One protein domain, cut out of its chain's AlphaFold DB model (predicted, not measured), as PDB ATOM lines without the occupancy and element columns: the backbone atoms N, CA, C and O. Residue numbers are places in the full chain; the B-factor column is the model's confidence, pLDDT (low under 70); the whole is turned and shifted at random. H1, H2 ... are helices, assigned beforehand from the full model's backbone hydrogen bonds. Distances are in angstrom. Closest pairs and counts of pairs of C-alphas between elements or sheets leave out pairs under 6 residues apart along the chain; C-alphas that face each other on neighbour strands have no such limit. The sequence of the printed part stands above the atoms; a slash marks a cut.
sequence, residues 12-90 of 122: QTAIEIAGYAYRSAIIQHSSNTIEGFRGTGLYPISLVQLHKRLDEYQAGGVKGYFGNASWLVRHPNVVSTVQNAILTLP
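Overview. This is residues 12 to 90 of the 122 residues of the protein "AlNc14C285G10172 protein" of Albugo laibachii Nc14 (UniProt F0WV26). Four helices are strung along an open, winding chain as a wide V: H1 and H4 make its two far ends, with H2 and H3 between them, and no two helices touch. The printed part has 79 residues, with helices H1, H2, H3, H4 in that order and no named strand; it is all helix. It is extended, with a radius of gyration of the C-alphas of 18.4 A and spans of 50 by 40 by 23 A.

Along the chain. H1, residues 12 to 28, begins at C-alpha 12 (59.209, -10.779, 38.105) and is 22.5 A long. H2 is residues 30 to 39, 14.2 A, and H3 residues 47 to 58, 16.2 A. H4, residues 70 to 85, is 21.7 A, ends at C-alpha 85 (27.136, 20.799, 54.144) and has a kink of 27 degrees near residue 77.

Arrangement. H1 and H2 are close but not clearly touching; their closest C-alphas, of Ile 26 and Thr 33, are 6.5 A apart. They run the same way at a steep tilt of 70.0 degrees, only just short of about perpendicular. The other helix pairs are apart. Every O i to N i+4 pair is within hydrogen-bond range in H2 and H3, 12 of 13 in H1 and 10 of 12 in H4.

Size, cuts and confidence. The C-alphas farthest apart, of Gln 12 and Pro 90, are 51.7 A apart. The printed part has no cut; the link H3 to H4, 11 residues, is long. Residues 61 to 90 have pLDDT under 70.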
ATOM      1  N   GLN A  12      59.195  -9.713  37.098       92.88
ATOM      2  CA  GLN A  12      59.209 -10.779  38.105       92.88
ATOM      3  C   GLN A  12      58.870 -10.233  39.493       92.88
ATOM      4  O   GLN A  12      57.956 -10.735  40.142       92.88
ATOM      5  N   THR A  13      59.518  -9.142  39.896       93.44
ATOM      6  CA  THR A  13      59.257  -8.474  41.176       93.44
ATOM      7  C   THR A  13      57.810  -7.984  41.272       93.44
ATOM      8  O   THR A  13      57.184  -8.105  42.320       93.44
ATOM      9  N   ALA A  14      57.228  -7.499  40.169       92.12
ATOM     10  CA  ALA A  14      55.824  -7.085  40.132       92.12
ATOM     11  C   ALA A  14      54.881  -8.262  40.416       92.12
ATOM     12  O   ALA A  14      53.938  -8.135  41.200       92.12
ATOM     13  N   ILE A  15      55.150  -9.415  39.796       94.94
ATOM     14  CA  ILE A  15      54.367 -10.641  39.983       94.94
ATOM     15  C   ILE A  15      54.477 -11.128  41.429       94.94
ATOM     16  O   ILE A  15      53.469 -11.510  42.021       94.94
ATOM     17  N   GLU A  16      55.671 -11.089  42.015       95.94
ATOM     18  CA  GLU A  16      55.894 -11.490  43.406       95.94
ATOM     19  C   GLU A  16      55.140 -10.594  44.388       95.94
ATOM     20  O   GLU A  16      54.438 -11.104  45.263       95.94
ATOM     21  N   ILE A  17      55.211  -9.271  44.208       95.25
ATOM     22  CA  ILE A  17      54.487  -8.305  45.042       95.25
ATOM     23  C   ILE A  17      52.976  -8.530  44.929       95.25
ATOM     24  O   ILE A  17      52.288  -8.615  45.947       95.25
ATOM     25  N   ALA A  18      52.455  -8.678  43.708       93.69
ATOM     26  CA  ALA A  18      51.037  -8.945  43.485       93.69
ATOM     27  C   ALA A  18      50.601 -10.279  44.113       93.69
ATOM     28  O   ALA A  18      49.563 -10.349  44.773       93.69
ATOM     29  N   GLY A  19      51.410 -11.331  43.960       95.50
ATOM     30  CA  GLY A  19      51.151 -12.644  44.544       95.50
ATOM     31  C   GLY A  19      51.158 -12.619  46.073       95.50
ATOM     32  O   GLY A  19      50.290 -13.227  46.703       95.50
ATOM     33  N   TYR A  20      52.093 -11.885  46.677       95.00
ATOM     34  CA  TYR A  20      52.144 -11.684  48.121       95.00
ATOM     35  C   TYR A  20      50.920 -10.914  48.626       95.00
ATOM     36  O   TYR A  20      50.249 -11.381  49.545       95.00
ATOM     37  N   ALA A  21      50.586  -9.788  47.988       91.38
ATOM     38  CA  ALA A  21      49.423  -8.976  48.340       91.38
ATOM     39  C   ALA A  21      48.111  -9.766  48.224       91.38
ATOM     40  O   ALA A  21      47.253  -9.680  49.099       91.38
ATOM     41  N   TYR A  22      47.968 -10.588  47.181       89.75
ATOM     42  CA  TYR A  22      46.805 -11.456  47.025       89.75
ATOM     43  C   TYR A  22      46.707 -12.487  48.157       89.75
ATOM     44  O   TYR A  22      45.644 -12.660  48.752       89.75
ATOM     45  N   ARG A  23      47.816 -13.161  48.496       92.25
ATOM     46  CA  ARG A  23      47.833 -14.158  49.577       92.25
ATOM     47  C   ARG A  23      47.514 -13.538  50.933       92.25
ATOM     48  O   ARG A  23      46.717 -14.109  51.674       92.25
ATOM     49  N   SER A  24      48.102 -12.392  51.255       88.75
ATOM     50  CA  SER A  24      47.863 -11.738  52.542       88.75
ATOM     51  C   SER A  24      46.438 -11.189  52.643       88.75
ATOM     52  O   SER A  24      45.747 -11.451  53.623       88.75
ATOM     53  N   ALA A  25      45.948 -10.496  51.613       82.00
ATOM     54  CA  ALA A  25      44.641  -9.847  51.670       82.00
ATOM     55  C   ALA A  25      43.464 -10.814  51.476       82.00
ATOM     56  O   ALA A  25      42.462 -10.688  52.170       82.00
ATOM     57  N   ILE A  26      43.559 -11.764  50.539       83.75
ATOM     58  CA  ILE A  26      42.418 -12.601  50.131       83.75
ATOM     59  C   ILE A  26      42.441 -13.972  50.807       83.75
ATOM     60  O   ILE A  26      41.397 -14.451  51.244       83.75
ATOM     61  N   ILE A  27      43.612 -14.614  50.901       85.38
ATOM     62  CA  ILE A  27      43.713 -15.971  51.467       85.38
ATOM     63  C   ILE A  27      43.785 -15.912  52.994       85.38
ATOM     64  O   ILE A  27      43.005 -16.580  53.668       85.38
ATOM     65  N   GLN A  28      44.703 -15.115  53.547       86.69
ATOM     66  CA  GLN A  28      44.919 -15.049  54.996       86.69
ATOM     67  C   GLN A  28      43.847 -14.214  55.710       86.69
ATOM     68  O   GLN A  28      43.406 -14.586  56.795       86.69
ATOM     69  N   HIS A  29      43.382 -13.125  55.090       82.94
ATOM     70  CA  HIS A  29      42.382 -12.214  55.659       82.94
ATOM     71  C   HIS A  29      41.080 -12.166  54.845       82.94
ATOM     72  O   HIS A  29      40.535 -11.101  54.548       82.94
ATOM     73  N   SER A  30      40.534 -13.346  54.537       82.44
ATOM     74  CA  SER A  30      39.316 -13.505  53.729       82.44
ATOM     75  C   SER A  30      38.067 -12.833  54.315       82.44
ATOM     76  O   SER A  30      37.113 -12.587  53.578       82.44
ATOM     77  N   SER A  31      38.060 -12.482  55.607       85.88
ATOM     78  CA  SER A  31      36.946 -11.792  56.268       85.88
ATOM     79  C   SER A  31      36.563 -10.495  55.561       85.88
ATOM     80  O   SER A  31      35.385 -10.254  55.334       85.88
ATOM     81  N   ASN A  32      37.540  -9.689  55.137       81.56
ATOM     82  CA  ASN A  32      37.266  -8.414  54.467       81.56
ATOM     83  C   ASN A  32      36.613  -8.634  53.099       81.56
ATOM     84  O   ASN A  32      35.688  -7.919  52.716       81.56
ATOM     85  N   THR A  33      37.066  -9.660  52.378       80.44
ATOM     86  CA  THR A  33      36.476 -10.070  51.105       80.44
ATOM     87  C   THR A  33      35.049 -10.579  51.311       80.44
ATOM     88  O   THR A  33      34.143 -10.155  50.598       80.44
ATOM     89  N   ILE A  34      34.824 -11.424  52.321       84.25
ATOM     90  CA  ILE A  34      33.500 -11.946  52.684       84.25
ATOM     91  C   ILE A  34      32.543 -10.809  53.049       84.25
ATOM     92  O   ILE A  34      31.432 -10.767  52.524       84.25
ATOM     93  N   GLU A  35      32.964  -9.868  53.895       83.56
ATOM     94  CA  GLU A  35      32.146  -8.718  54.284       83.56
ATOM     95  C   GLU A  35      31.866  -7.780  53.099       83.56
ATOM     96  O   GLU A  35      30.745  -7.296  52.951       83.56
ATOM     97  N   GLY A  36      32.821  -7.601  52.180       82.69
ATOM     98  CA  GLY A  36      32.591  -6.883  50.922       82.69
ATOM     99  C   GLY A  36      31.514  -7.542  50.046       82.69
ATOM    100  O   GLY A  36      30.599  -6.877  49.553       82.69
ATOM    101  N   PHE A  37      31.559  -8.871  49.902       82.31
ATOM    102  CA  PHE A  37      30.515  -9.623  49.196       82.31
ATOM    103  C   PHE A  37      29.175  -9.627  49.952       82.31
ATOM    104  O   PHE A  37      28.117  -9.595  49.323       82.31
ATOM    105  N   ARG A  38      29.176  -9.610  51.289       82.06
ATOM    106  CA  ARG A  38      27.949  -9.442  52.086       82.06
ATOM    107  C   ARG A  38      27.325  -8.068  51.877       82.06
ATOM    108  O   ARG A  38      26.120  -7.994  51.657       82.06
ATOM    109  N   GLY A  39      28.125  -7.001  51.880       75.50
ATOM    110  CA  GLY A  39      27.657  -5.626  51.671       75.50
ATOM    111  C   GLY A  39      27.000  -5.406  50.306       75.50
ATOM    112  O   GLY A  39      26.075  -4.607  50.186       75.50
ATOM    113  N   THR A  40      27.416  -6.166  49.292       72.56
ATOM    114  CA  THR A  40      26.805  -6.166  47.951       72.56
ATOM    115  C   THR A  40      25.625  -7.139  47.814       72.56
ATOM    116  O   THR A  40      24.968  -7.171  46.774       72.56
ATOM    117  N   GLY A  41      25.320  -7.929  48.851       74.75
ATOM    118  CA  GLY A  41      24.270  -8.951  48.822       74.75
ATOM    119  C   GLY A  41      24.595 -10.151  47.925       74.75
ATOM    120  O   GLY A  41      23.680 -10.822  47.455       74.75
ATOM    121  N   LEU A  42      25.883 -10.391  47.660       79.94
ATOM    122  CA  LEU A  42      26.411 -11.455  46.794       79.94
ATOM    123  C   LEU A  42      27.022 -12.627  47.579       79.94
ATOM    124  O   LEU A  42      27.569 -13.551  46.980       79.94
ATOM    125  N   TYR A  43      26.962 -12.583  48.912       77.62
ATOM    126  CA  TYR A  43      27.433 -13.652  49.786       77.62
ATOM    127  C   TYR A  43      26.257 -14.493  50.324       77.62
ATOM    128  O   TYR A  43      25.287 -13.906  50.810       77.62
ATOM    129  N   PRO A  44      26.347 -15.839  50.339       79.12
ATOM    130  CA  PRO A  44      27.469 -16.663  49.881       79.12
ATOM    131  C   PRO A  44      27.643 -16.619  48.359       79.12
ATOM    132  O   PRO A  44      26.666 -16.542  47.621       79.12
ATOM    133  N   ILE A  45      28.899 -16.670  47.904       78.06
ATOM    134  CA  ILE A  45      29.246 -16.565  46.481       78.06
ATOM    135  C   ILE A  45      28.515 -17.655  45.690       78.06
ATOM    136  O   ILE A  45      28.755 -18.847  45.874       78.06
ATOM    137  N   SER A  46      27.641 -17.225  44.783       82.38
ATOM    138  CA  SER A  46      26.933 -18.085  43.841       82.38
ATOM    139  C   SER A  46      27.099 -17.530  42.436       82.38
ATOM    140  O   SER A  46      26.734 -16.387  42.158       82.38
ATOM    141  N   LEU A  47      27.625 -18.358  41.531       82.62
ATOM    142  CA  LEU A  47      27.838 -17.985  40.133       82.62
ATOM    143  C   LEU A  47      26.522 -17.570  39.459       82.62
ATOM    144  O   LEU A  47      26.507 -16.624  38.677       82.62
ATOM    145  N   VAL A  48      25.409 -18.219  39.813       85.38
ATOM    146  CA  VAL A  48      24.071 -17.891  39.294       85.38
ATOM    147  C   VAL A  48      23.609 -16.513  39.779       85.38
ATOM    148  O   VAL A  48      23.095 -15.719  38.995       85.38
ATOM    149  N   GLN A  49      23.815 -16.195  41.062       80.31
ATOM    150  CA  GLN A  49      23.431 -14.892  41.622       80.31
ATOM    151  C   GLN A  49      24.307 -13.757  41.087       80.31
ATOM    152  O   GLN A  49      23.795 -12.670  40.825       80.31
ATOM    153  N   LEU A  50      25.600 -14.017  40.876       83.75
ATOM    154  CA  LEU A  50      26.526 -13.070  40.260       83.75
ATOM    155  C   LEU A  50      26.111 -12.719  38.830       83.75
ATOM    156  O   LEU A  50      26.017 -11.537  38.519       83.75
ATOM    157  N   HIS A  51      25.801 -13.713  37.988       85.19
ATOM    158  CA  HIS A  51      25.339 -13.459  36.618       85.19
ATOM    159  C   HIS A  51      24.024 -12.683  36.598       85.19
ATOM    160  O   HIS A  51      23.926 -11.677  35.908       85.19
ATOM    161  N   LYS A  52      23.057 -13.058  37.444       81.75
ATOM    162  CA  LYS A  52      21.796 -12.315  37.565       81.75
ATOM    163  C   LYS A  52      22.023 -10.839  37.918       81.75
ATOM    164  O   LYS A  52      21.392  -9.958  37.344       81.75
ATOM    165  N   ARG A  53      22.923 -10.555  38.865       77.44
ATOM    166  CA  ARG A  53      23.270  -9.180  39.262       77.44
ATOM    167  C   ARG A  53      24.043  -8.434  38.180       77.44
ATOM    168  O   ARG A  53      23.861  -7.230  38.035       77.44
ATOM    169  N   LEU A  54      24.889  -9.134  37.431       82.81
ATOM    170  CA  LEU A  54      25.608  -8.575  36.295       82.81
ATOM    171  C   LEU A  54      24.642  -8.190  35.169       82.81
ATOM    172  O   LEU A  54      24.769  -7.088  34.648       82.81
ATOM    173  N   ASP A  55      23.635  -9.015  34.879       81.56
ATOM    174  CA  ASP A  55      22.578  -8.698  33.913       81.56
ATOM    175  C   ASP A  55      21.749  -7.483  34.367       81.56
ATOM    176  O   ASP A  55      21.508  -6.561  33.585       81.56
ATOM    177  N   GLU A  56      21.370  -7.428  35.653       77.00
ATOM    178  CA  GLU A  56      20.713  -6.255  36.253       77.00
ATOM    179  C   GLU A  56      21.581  -4.992  36.100       77.00
ATOM    180  O   GLU A  56      21.080  -3.932  35.731       77.00
ATOM    181  N   TYR A  57      22.893  -5.095  36.331       75.81
ATOM    182  CA  TYR A  57      23.828  -3.980  36.179       75.81
ATOM    183  C   TYR A  57      23.988  -3.534  34.718       75.81
ATOM    184  O   TYR A  57      23.874  -2.343  34.421       75.81
ATOM    185  N   GLN A  58      24.190  -4.473  33.791       79.19
ATOM    186  CA  GLN A  58      24.319  -4.199  32.357       79.19
ATOM    187  C   GLN A  58      23.062  -3.549  31.770       79.19
ATOM    188  O   GLN A  58      23.159  -2.713  30.875       79.19
ATOM    189  N   ALA A  59      21.885  -3.853  32.321       74.00
ATOM    190  CA  ALA A  59      20.615  -3.244  31.932       74.00
ATOM    191  C   ALA A  59      20.428  -1.784  32.409       74.00
ATOM    192  O   ALA A  59      19.316  -1.249  32.293       74.00
ATOM    193  N   GLY A  60      21.483  -1.137  32.919       71.56
ATOM    194  CA  GLY A  60      21.459   0.210  33.501       71.56
ATOM    195  C   GLY A  60      21.298   0.209  35.020       71.56
ATOM    196  O   GLY A  60      20.938   1.229  35.606       71.56
ATOM    197  N   GLY A  61      21.544  -0.932  35.659       68.38
ATOM    198  CA  GLY A  61      21.388  -1.106  37.089       68.38
ATOM    199  C   GLY A  61      19.947  -1.349  37.522       68.38
ATOM    200  O   GLY A  61      19.099  -1.898  36.823       68.38
ATOM    201  N   VAL A  62      19.719  -0.942  38.759       58.28
ATOM    202  CA  VAL A  62      18.533  -1.094  39.602       58.28
ATOM    203  C   VAL A  62      17.228  -0.748  38.846       58.28
ATOM    204  O   VAL A  62      16.796   0.399  38.812       58.28
ATOM    205  N   LYS A  63      16.570  -1.759  38.252       57.34
ATOM    206  CA  LYS A  63      15.212  -1.676  37.675       57.34
ATOM    207  C   LYS A  63      14.214  -2.432  38.557       57.34
ATOM    208  O   LYS A  63      14.230  -3.657  38.608       57.34
ATOM    209  N   GLY A  64      13.360  -1.696  39.271       58.66
ATOM    210  CA  GLY A  64      12.346  -2.240  40.183       58.66
ATOM    211  C   GLY A  64      11.991  -1.290  41.333       58.66
ATOM    212  O   GLY A  64      12.647  -0.268  41.525       58.66
ATOM    213  N   TYR A  65      10.956  -1.625  42.109       54.44
ATOM    214  CA  TYR A  65      10.617  -0.945  43.365       54.44
ATOM    215  C   TYR A  65      11.528  -1.512  44.460       54.44
ATOM    216  O   TYR A  65      11.222  -2.530  45.082       54.44
ATOM    217  N   PHE A  66      12.717  -0.934  44.625       54.72
ATOM    218  CA  PHE A  66      13.632  -1.377  45.672       54.72
ATOM    219  C   PHE A  66      12.977  -1.048  47.005       54.72
ATOM    220  O   PHE A  66      12.716   0.115  47.303       54.72
ATOM    221  N   GLY A  67      12.637  -2.091  47.765       57.78
ATOM    222  CA  GLY A  67      12.062  -1.941  49.095       57.78
ATOM    223  C   GLY A  67      12.946  -1.080  50.002       57.78
ATOM    224  O   GLY A  67      14.078  -0.748  49.648       57.78
ATOM    225  N   ASN A  68      12.427  -0.754  51.189       57.66
ATOM    226  CA  ASN A  68      13.038   0.108  52.214       57.66
ATOM    227  C   ASN A  68      14.350  -0.454  52.809       57.66
ATOM    228  O   ASN A  68      14.497  -0.582  54.024       57.66
ATOM    229  N   ALA A  69      15.325  -0.815  51.980       55.34
ATOM    230  CA  ALA A  69      16.650  -1.181  52.426       55.34
ATOM    231  C   ALA A  69      17.307   0.064  53.031       55.34
ATOM    232  O   ALA A  69      17.382   1.130  52.416       55.34
ATOM    233  N   SER A  70      17.787  -0.069  54.264       55.62
ATOM    234  CA  SER A  70      18.315   1.042  55.060       55.62
ATOM    235  C   SER A  70      19.501   1.761  54.402       55.62
ATOM    236  O   SER A  70      19.713   2.943  54.662       55.62
ATOM    237  N   TRP A  71      20.252   1.090  53.522       56.47
ATOM    238  CA  TRP A  71      21.341   1.688  52.741       56.47
ATOM    239  C   TRP A  71      20.846   2.536  51.557       56.47
ATOM    240  O   TRP A  71      21.476   3.539  51.227       56.47
ATOM    241  N   LEU A  72      19.693   2.198  50.969       55.75
ATOM    242  CA  LEU A  72      19.052   2.982  49.908       55.75
ATOM    243  C   LEU A  72      18.489   4.288  50.462       55.75
ATOM    244  O   LEU A  72      18.675   5.327  49.850       55.75
ATOM    245  N   VAL A  73      17.871   4.266  51.648       54.44
ATOM    246  CA  VAL A  73      17.367   5.481  52.321       54.44
ATOM    247  C   VAL A  73      18.514   6.398  52.763       54.44
ATOM    248  O   VAL A  73      18.367   7.621  52.796       54.44
ATOM    249  N   ARG A  74      19.687   5.832  53.072       53.94
ATOM    250  CA  ARG A  74      20.882   6.628  53.371       53.94
ATOM    251  C   ARG A  74      21.403   7.354  52.141       53.94
ATOM    252  O   ARG A  74      21.864   8.470  52.301       53.94
ATOM    253  N   HIS A  75      21.313   6.793  50.937       57.38
ATOM    254  CA  HIS A  75      21.965   7.391  49.771       57.38
ATOM    255  C   HIS A  75      21.447   8.806  49.420       57.38
ATOM    256  O   HIS A  75      22.273   9.710  49.340       57.38
ATOM    257  N   PRO A  76      20.130   9.086  49.309       58.69
ATOM    258  CA  PRO A  76      19.633  10.439  49.052       58.69
ATOM    259  C   PRO A  76      19.944  11.412  50.189       58.69
ATOM    260  O   PRO A  76      20.310  12.551  49.931       58.69
ATOM    261  N   ASN A  77      19.827  10.957  51.442       57.50
ATOM    262  CA  ASN A  77      20.058  11.789  52.624       57.50
ATOM    263  C   ASN A  77      21.544  12.093  52.838       57.50
ATOM    264  O   ASN A  77      21.900  13.186  53.259       57.50
ATOM    265  N   VAL A  78      22.429  11.149  52.529       60.12
ATOM    266  CA  VAL A  78      23.880  11.344  52.578       60.12
ATOM    267  C   VAL A  78      24.313  12.239  51.426       60.12
ATOM    268  O   VAL A  78      25.060  13.180  51.660       60.12
ATOM    269  N   VAL A  79      23.803  12.019  50.209       63.38
ATOM    270  CA  VAL A  79      24.099  12.882  49.056       63.38
ATOM    271  C   VAL A  79      23.619  14.309  49.306       63.38
ATOM    272  O   VAL A  79      24.403  15.233  49.109       63.38
ATOM    273  N   SER A  80      22.396  14.510  49.806       63.78
ATOM    274  CA  SER A  80      21.888  15.849  50.127       63.78
ATOM    275  C   SER A  80      22.679  16.509  51.258       63.78
ATOM    276  O   SER A  80      22.988  17.695  51.177       63.78
ATOM    277  N   THR A  81      23.080  15.749  52.281       62.91
ATOM    278  CA  THR A  81      23.912  16.261  53.382       62.91
ATOM    279  C   THR A  81      25.303  16.657  52.894       62.91
ATOM    280  O   THR A  81      25.777  17.736  53.222       62.91
ATOM    281  N   VAL A  82      25.955  15.828  52.077       64.50
ATOM    282  CA  VAL A  82      27.283  16.119  51.512       64.50
ATOM    283  C   VAL A  82      27.215  17.312  50.558       64.50
ATOM    284  O   VAL A  82      28.054  18.206  50.636       64.50
ATOM    285  N   GLN A  83      26.197  17.371  49.697       65.75
ATOM    286  CA  GLN A  83      25.988  18.505  48.798       65.75
ATOM    287  C   GLN A  83      25.795  19.805  49.583       65.75
ATOM    288  O   GLN A  83      26.521  20.767  49.343       65.75
ATOM    289  N   ASN A  84      24.897  19.816  50.570       65.06
ATOM    290  CA  ASN A  84      24.536  21.030  51.303       65.06
ATOM    291  C   ASN A  84      25.570  21.450  52.360       65.06
ATOM    292  O   ASN A  84      25.743  22.642  52.588       65.06
ATOM    293  N   ALA A  85      26.238  20.503  53.025       64.31
ATOM    294  CA  ALA A  85      27.136  20.799  54.144       64.31
ATOM    295  C   ALA A  85      28.623  20.838  53.762       64.31
ATOM    296  O   ALA A  85      29.401  21.470  54.471       64.31
ATOM    297  N   ILE A  86      29.034  20.151  52.689       63.34
ATOM    298  CA  ILE A  86      30.458  19.983  52.334       63.34
ATOM    299  C   ILE A  86      30.786  20.637  50.990       63.34
ATOM    300  O   ILE A  86      31.828  21.271  50.859       63.34
ATOM    301  N   LEU A  87      29.916  20.484  49.986       66.12
ATOM    302  CA  LEU A  87      30.182  20.942  48.614       66.12
ATOM    303  C   LEU A  87      29.543  22.292  48.268       66.12
ATOM    304  O   LEU A  87      29.763  22.805  47.173       66.12
ATOM    305  N   THR A  88      28.762  22.873  49.178       68.75
ATOM    306  CA  THR A  88      28.233  24.227  49.003       68.75
ATOM    307  C   THR A  88      29.206  25.214  49.638       68.75
ATOM    308  O   THR A  88      29.613  25.043  50.788       68.75
ATOM    309  N   LEU A  89      29.598  26.241  48.881       63.59
ATOM    310  CA  LEU A  89      30.397  27.343  49.413       63.59
ATOM    311  C   LEU A  89      29.656  27.977  50.603       63.59
ATOM    312  O   LEU A  89      28.428  28.100  50.542       63.59
ATOM    313  N   PRO A  90      30.363  28.400  51.669       66.38
ATOM    314  CA  PRO A  90      29.743  29.156  52.746       66.38
ATOM    315  C   PRO A  90      28.945  30.320  52.149       66.38
ATOM    316  O   PRO A  90      29.441  30.957  51.213       66.38
TER     317      PRO A  90